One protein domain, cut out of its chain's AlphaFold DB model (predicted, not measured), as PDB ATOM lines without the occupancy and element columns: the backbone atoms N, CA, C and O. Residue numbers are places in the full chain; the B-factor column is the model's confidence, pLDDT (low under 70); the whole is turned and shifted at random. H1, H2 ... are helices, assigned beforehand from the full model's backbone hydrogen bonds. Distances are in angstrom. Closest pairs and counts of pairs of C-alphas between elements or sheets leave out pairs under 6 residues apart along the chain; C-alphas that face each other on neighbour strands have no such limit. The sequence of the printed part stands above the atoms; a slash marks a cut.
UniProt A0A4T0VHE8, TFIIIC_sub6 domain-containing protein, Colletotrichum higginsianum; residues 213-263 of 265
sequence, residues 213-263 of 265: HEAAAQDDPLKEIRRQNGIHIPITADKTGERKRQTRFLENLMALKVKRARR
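What this domain is: This is residues 213 to 263 of the 265 residues of the protein "TFIIIC_sub6 domain-containing protein" of Colletotrichum higginsianum (UniProt A0A4T0VHE8). One long helix, H3, makes the long axis; short H2 packs steeply on its residues 251 to 259, the link from H2 runs back along H3 to its start, and H1 sticks out as a free arm. The 51 printed residues include three named helices, in the order H1, H2, H3, and no named strand: all helix. The whole is only just loose, close to compact, with a radius of gyration of the C-alphas of 11.8 A, spanning 38 by 24 by 14 A.

Where its parts are: Find C-alpha 242 at (66.840, 93.307, 47.660); from there H3, residues 242 to 261, runs 28.8 A to C-alpha 261 at (62.939, 118.625, 34.391). H2 is residues 223 to 228, and H1 is residues 213 to 218, beginning at (53.088, 96.651, 47.180).

How they stand to each other: Look at Arg 226 and Ala 255: their C-alphas, 5.7 A apart, are the closest where H2 and H3 touch. The two run the same way at a steep tilt of 63 degrees. H1 is apart from both. In H1, H2 and H3 every O i to N i+4 pair is within hydrogen-bond range.

The domain as a whole: The C-alphas farthest apart, of Lys 239 and Arg 263, are 38.6 A apart. The printed part has no cut; H2 to H3 is a long link. Residues 213 to 219 and 262 to 263 have pLDDT under 70.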
ATOM      1  N   HIS A 213      51.976  96.395  48.100       61.91
ATOM      2  CA  HIS A 213      53.088  96.651  47.180       61.91
ATOM      3  C   HIS A 213      52.945  95.991  45.800       61.91
ATOM      4  O   HIS A 213      53.581  96.459  44.859       61.91
ATOM      5  N   GLU A 214      52.142  94.936  45.663       58.56
ATOM      6  CA  GLU A 214      51.916  94.241  44.390       58.56
ATOM      7  C   GLU A 214      50.798  94.913  43.592       58.56
ATOM      8  O   GLU A 214      50.998  95.206  42.413       58.56
ATOM      9  N   ALA A 215      49.706  95.310  44.252       56.47
ATOM     10  CA  ALA A 215      48.689  96.188  43.667       56.47
ATOM     11  C   ALA A 215      49.316  97.504  43.151       56.47
ATOM     12  O   ALA A 215      49.169  97.860  41.983       56.47
ATOM     13  N   ALA A 216      50.149  98.161  43.971       56.53
ATOM     14  CA  ALA A 216      50.902  99.357  43.572       56.53
ATOM     15  C   ALA A 216      52.020  99.104  42.530       56.53
ATOM     16  O   ALA A 216      52.655 100.051  42.069       56.53
ATOM     17  N   ALA A 217      52.303  97.845  42.175       58.94
ATOM     18  CA  ALA A 217      53.248  97.485  41.120       58.94
ATOM     19  C   ALA A 217      52.571  97.161  39.777       58.94
ATOM     20  O   ALA A 217      53.290  97.122  38.771       58.94
ATOM     21  N   GLN A 218      51.247  96.944  39.753       61.09
ATOM     22  CA  GLN A 218      50.460  96.866  38.517       61.09
ATOM     23  C   GLN A 218      50.343  98.263  37.892       61.09
ATOM     24  O   GLN A 218      50.816  98.478  36.771       61.09
ATOM     25  N   ASP A 219      49.852  99.232  38.670       64.81
ATOM     26  CA  ASP A 219      49.817 100.649  38.305       64.81
ATOM     27  C   ASP A 219      51.155 101.334  38.616       64.81
ATOM     28  O   ASP A 219      51.315 102.051  39.600       64.81
ATOM     29  N   ASP A 220      52.150 101.109  37.756       75.62
ATOM     30  CA  ASP A 220      53.463 101.760  37.828       75.62
ATOM     31  C   ASP A 220      53.493 103.009  36.910       75.62
ATOM     32  O   ASP A 220      53.850 102.903  35.730       75.62
ATOM     33  N   PRO A 221      53.146 104.223  37.401       80.31
ATOM     34  CA  PRO A 221      52.993 105.429  36.572       80.31
ATOM     35  C   PRO A 221      54.314 105.959  35.991       80.31
ATOM     36  O   PRO A 221      54.324 106.931  35.233       80.31
ATOM     37  N   LEU A 222      55.447 105.360  36.371       82.56
ATOM     38  CA  LEU A 222      56.782 105.701  35.885       82.56
ATOM     39  C   LEU A 222      57.297 104.691  34.850       82.56
ATOM     40  O   LEU A 222      58.296 104.973  34.191       82.56
ATOM     41  N   LYS A 223      56.619 103.552  34.653       84.38
ATOM     42  CA  LYS A 223      56.944 102.512  33.657       84.38
ATOM     43  C   LYS A 223      57.061 103.073  32.239       84.38
ATOM     44  O   LYS A 223      58.007 102.749  31.525       84.38
ATOM     45  N   GLU A 224      56.139 103.954  31.855       84.25
ATOM     46  CA  GLU A 224      56.153 104.615  30.545       84.25
ATOM     47  C   GLU A 224      57.380 105.522  30.383       84.25
ATOM     48  O   GLU A 224      58.130 105.406  29.418       84.25
ATOM     49  N   ILE A 225      57.641 106.371  31.382       84.00
ATOM     50  CA  ILE A 225      58.768 107.313  31.374       84.00
ATOM     51  C   ILE A 225      60.102 106.557  31.369       84.00
ATOM     52  O   ILE A 225      61.017 106.952  30.648       84.00
ATOM     53  N   ARG A 226      60.215 105.449  32.109       88.31
ATOM     54  CA  ARG A 226      61.411 104.599  32.082       88.31
ATOM     55  C   ARG A 226      61.647 103.995  30.702       88.31
ATOM     56  O   ARG A 226      62.750 104.139  30.183       88.31
ATOM     57  N   ARG A 227      60.612 103.427  30.069       85.69
ATOM     58  CA  ARG A 227      60.710 102.862  28.711       85.69
ATOM     59  C   ARG A 227      61.114 103.918  27.677       85.69
ATOM     60  O   ARG A 227      62.041 103.683  26.914       85.69
ATOM     61  N   GLN A 228      60.477 105.090  27.693       86.56
ATOM     62  CA  GLN A 228      60.762 106.181  26.748       86.56
ATOM     63  C   GLN A 228      62.174 106.771  26.872       86.56
ATOM     64  O   GLN A 228      62.680 107.323  25.902       86.56
ATOM     65  N   ASN A 229      62.795 106.704  28.054       86.12
ATOM     66  CA  ASN A 229      64.116 107.289  28.307       86.12
ATOM     67  C   ASN A 229      65.211 106.220  28.515       86.12
ATOM     68  O   ASN A 229      66.290 106.552  28.994       86.12
ATOM     69  N   GLY A 230      64.940 104.944  28.200       87.06
ATOM     70  CA  GLY A 230      65.908 103.844  28.340       87.06
ATOM     71  C   GLY A 230      66.381 103.580  29.776       87.06
ATOM     72  O   GLY A 230      67.465 103.040  29.979       87.06
ATOM     73  N   ILE A 231      65.602 103.982  30.785       86.81
ATOM     74  CA  ILE A 231      65.997 103.919  32.199       86.81
ATOM     75  C   ILE A 231      65.767 102.496  32.720       86.81
ATOM     76  O   ILE A 231      64.686 102.173  33.214       86.81
ATOM     77  N   HIS A 232      66.798 101.665  32.608       86.75
ATOM     78  CA  HIS A 232      66.842 100.307  33.142       86.75
ATOM     79  C   HIS A 232      68.259  99.992  33.632       86.75
ATOM     80  O   HIS A 232      69.214 100.121  32.864       86.75
ATOM     81  N   ILE A 233      68.411  99.569  34.889       86.06
ATOM     82  CA  ILE A 233      69.717  99.149  35.426       86.06
ATOM     83  C   ILE A 233      69.758  97.612  35.422       86.06
ATOM     84  O   ILE A 233      68.998  96.985  36.161       86.06
ATOM     85  N   PRO A 234      70.626  96.969  34.619       84.94
ATOM     86  CA  PRO A 234      70.731  95.516  34.609       84.94
ATOM     87  C   PRO A 234      71.318  94.996  35.930       84.94
ATOM     88  O   PRO A 234      72.299  95.530  36.444       84.94
ATOM     89  N   ILE A 235      70.737  93.916  36.457       81.88
ATOM     90  CA  ILE A 235      71.176  93.260  37.695       81.88
ATOM     91  C   ILE A 235      71.594  91.832  37.361       81.88
ATOM     92  O   ILE A 235      70.753  90.996  37.037       81.88
ATOM     93  N   THR A 236      72.889  91.542  37.452       74.56
ATOM     94  CA  THR A 236      73.447  90.247  37.025       74.56
ATOM     95  C   THR A 236      73.254  89.130  38.055       74.56
ATOM     96  O   THR A 236      73.223  87.960  37.690       74.56
ATOM     97  N   ALA A 237      73.133  89.464  39.346       71.69
ATOM     98  CA  ALA A 237      72.919  88.487  40.415       71.69
ATOM     99  C   ALA A 237      72.234  89.106  41.645       71.69
ATOM    100  O   ALA A 237      72.735  90.077  42.229       71.69
ATOM    101  N   ASP A 238      71.126  88.495  42.067       74.38
ATOM    102  CA  ASP A 238      70.381  88.834  43.278       74.38
ATOM    103  C   ASP A 238      69.830  87.551  43.926       74.38
ATOM    104  O   ASP A 238      69.001  86.866  43.331       74.38
ATOM    105  N   LYS A 239      70.329  87.201  45.120       72.50
ATOM    106  CA  LYS A 239      69.895  86.011  45.878       72.50
ATOM    107  C   LYS A 239      68.749  86.308  46.853       72.50
ATOM    108  O   LYS A 239      68.052  85.379  47.241       72.50
ATOM    109  N   THR A 240      68.576  87.567  47.266       76.88
ATOM    110  CA  THR A 240      67.598  87.983  48.294       76.88
ATOM    111  C   THR A 240      66.431  88.787  47.715       76.88
ATOM    112  O   THR A 240      65.412  88.967  48.374       76.88
ATOM    113  N   GLY A 241      66.549  89.276  46.476       78.50
ATOM    114  CA  GLY A 241      65.563  90.155  45.838       78.50
ATOM    115  C   GLY A 241      65.697  91.626  46.252       78.50
ATOM    116  O   GLY A 241      64.936  92.476  45.782       78.50
ATOM    117  N   GLU A 242      66.643  91.955  47.133       81.19
ATOM    118  CA  GLU A 242      66.840  93.307  47.660       81.19
ATOM    119  C   GLU A 242      67.503  94.229  46.639       81.19
ATOM    120  O   GLU A 242      67.107  95.392  46.517       81.19
ATOM    121  N   ARG A 243      68.448  93.721  45.836       81.56
ATOM    122  CA  ARG A 243      69.087  94.514  44.772       81.56
ATOM    123  C   ARG A 243      68.070  94.904  43.706       81.56
ATOM    124  O   ARG A 243      68.104  96.035  43.218       81.56
ATOM    125  N   LYS A 244      67.111  94.023  43.401       83.38
ATOM    126  CA  LYS A 244      65.962  94.299  42.526       83.38
ATOM    127  C   LYS A 244      65.067  95.412  43.077       83.38
ATOM    128  O   LYS A 244      64.628  96.267  42.307       83.38
ATOM    129  N   ARG A 245      64.845  95.463  44.396       81.25
ATOM    130  CA  ARG A 245      64.101  96.556  45.059       81.25
ATOM    131  C   ARG A 245      64.870  97.883  45.004       81.25
ATOM    132  O   ARG A 245      64.306  98.885  44.569       81.25
ATOM    133  N   GLN A 246      66.151  97.881  45.375       84.00
ATOM    134  CA  GLN A 246      67.025  99.066  45.345       84.00
ATOM    135  C   GLN A 246      67.153  99.647  43.929       84.00
ATOM    136  O   GLN A 246      66.999 100.849  43.722       84.00
ATOM    137  N   THR A 247      67.345  98.785  42.934       87.69
ATOM    138  CA  THR A 247      67.404  99.167  41.520       87.69
ATOM    139  C   THR A 247      66.099  99.801  41.047       87.69
ATOM    140  O   THR A 247      66.124 100.910  40.516       87.69
ATOM    141  N   ARG A 248      64.942  99.171  41.304       87.06
ATOM    142  CA  ARG A 248      63.633  99.723  40.907       87.06
ATOM    143  C   ARG A 248      63.361 101.087  41.557       87.06
ATOM    144  O   ARG A 248      62.746 101.949  40.931       87.06
ATOM    145  N   PHE A 249      63.864 101.324  42.772       87.06
ATOM    146  CA  PHE A 249      63.837 102.647  43.404       87.06
ATOM    147  C   PHE A 249      64.700 103.679  42.651       87.06
ATOM    148  O   PHE A 249      64.212 104.772  42.356       87.06
ATOM    149  N   LEU A 250      65.940 103.341  42.279       91.56
ATOM    150  CA  LEU A 250      66.824 104.232  41.508       91.56
ATOM    151  C   LEU A 250      66.262 104.563  40.117       91.56
ATOM    152  O   LEU A 250      66.304 105.720  39.696       91.56
ATOM    153  N   GLU A 251      65.686 103.581  39.423       89.69
ATOM    154  CA  GLU A 251      65.009 103.796  38.139       89.69
ATOM    155  C   GLU A 251      63.820 104.758  38.268       89.69
ATOM    156  O   GLU A 251      63.667 105.679  37.461       89.69
ATOM    157  N   ASN A 252      62.999 104.591  39.309       88.88
ATOM    158  CA  ASN A 252      61.884 105.492  39.601       88.88
ATOM    159  C   ASN A 252      62.374 106.912  39.932       88.88
ATOM    160  O   ASN A 252      61.784 107.890  39.471       88.88
ATOM    161  N   LEU A 253      63.485 107.048  40.662       89.94
ATOM    162  CA  LEU A 253      64.110 108.337  40.977       89.94
ATOM    163  C   LEU A 253      64.612 109.040  39.701       89.94
ATOM    164  O   LEU A 253      64.347 110.228  39.502       89.94
ATOM    165  N   MET A 254      65.268 108.313  38.791       88.75
ATOM    166  CA  MET A 254      65.678 108.843  37.483       88.75
ATOM    167  C   MET A 254      64.475 109.263  36.628       88.75
ATOM    168  O   MET A 254      64.468 110.370  36.084       88.75
ATOM    169  N   ALA A 255      63.416 108.452  36.574       89.31
ATOM    170  CA  ALA A 255      62.186 108.796  35.860       89.31
ATOM    171  C   ALA A 255      61.501 110.048  36.436       89.31
ATOM    172  O   ALA A 255      61.046 110.909  35.680       89.31
ATOM    173  N   LEU A 256      61.479 110.204  37.766       89.06
ATOM    174  CA  LEU A 256      60.972 111.407  38.435       89.06
ATOM    175  C   LEU A 256      61.831 112.644  38.145       89.06
ATOM    176  O   LEU A 256      61.269 113.714  37.910       89.06
ATOM    177  N   LYS A 257      63.165 112.516  38.097       89.56
ATOM    178  CA  LYS A 257      64.065 113.610  37.686       89.56
ATOM    179  C   LYS A 257      63.758 114.079  36.263       89.56
ATOM    180  O   LYS A 257      63.576 115.278  36.060       89.56
ATOM    181  N   VAL A 258      63.608 113.157  35.308       87.56
ATOM    182  CA  VAL A 258      63.221 113.488  33.923       87.56
ATOM    183  C   VAL A 258      61.831 114.136  33.873       87.56
ATOM    184  O   VAL A 258      61.664 115.178  33.240       87.56
ATOM    185  N   LYS A 259      60.841 113.578  34.585       87.75
ATOM    186  CA  LYS A 259      59.477 114.135  34.661       87.75
ATOM    187  C   LYS A 259      59.462 115.557  35.233       87.75
ATOM    188  O   LYS A 259      58.722 116.399  34.733       87.75
ATOM    189  N   ARG A 260      60.277 115.833  36.258       87.44
ATOM    190  CA  ARG A 260      60.397 117.159  36.884       87.44
ATOM    191  C   ARG A 260      61.100 118.158  35.964       87.44
ATOM    192  O   ARG A 260      60.589 119.258  35.804       87.44
ATOM    193  N   ALA A 261      62.199 117.763  35.318       78.44
ATOM    194  CA  ALA A 261      62.939 118.625  34.391       78.44
ATOM    195  C   ALA A 261      62.094 119.073  33.182       78.44
ATOM    196  O   ALA A 261      62.209 120.215  32.746       78.44
ATOM    197  N   ARG A 262      61.195 118.208  32.685       67.44
ATOM    198  CA  ARG A 262      60.222 118.541  31.623       67.44
ATOM    199  C   ARG A 262      59.109 119.511  32.059       67.44
ATOM    200  O   ARG A 262      58.356 119.946  31.204       67.44
ATOM    201  N   ARG A 263      58.966 119.813  33.358       69.12
ATOM    202  CA  ARG A 263      57.909 120.685  33.918       69.12
ATOM    203  C   ARG A 263      58.422 122.074  34.332       69.12
ATOM    204  O   ARG A 263      57.648 122.891  34.812       69.12
TER     205      ARG A 263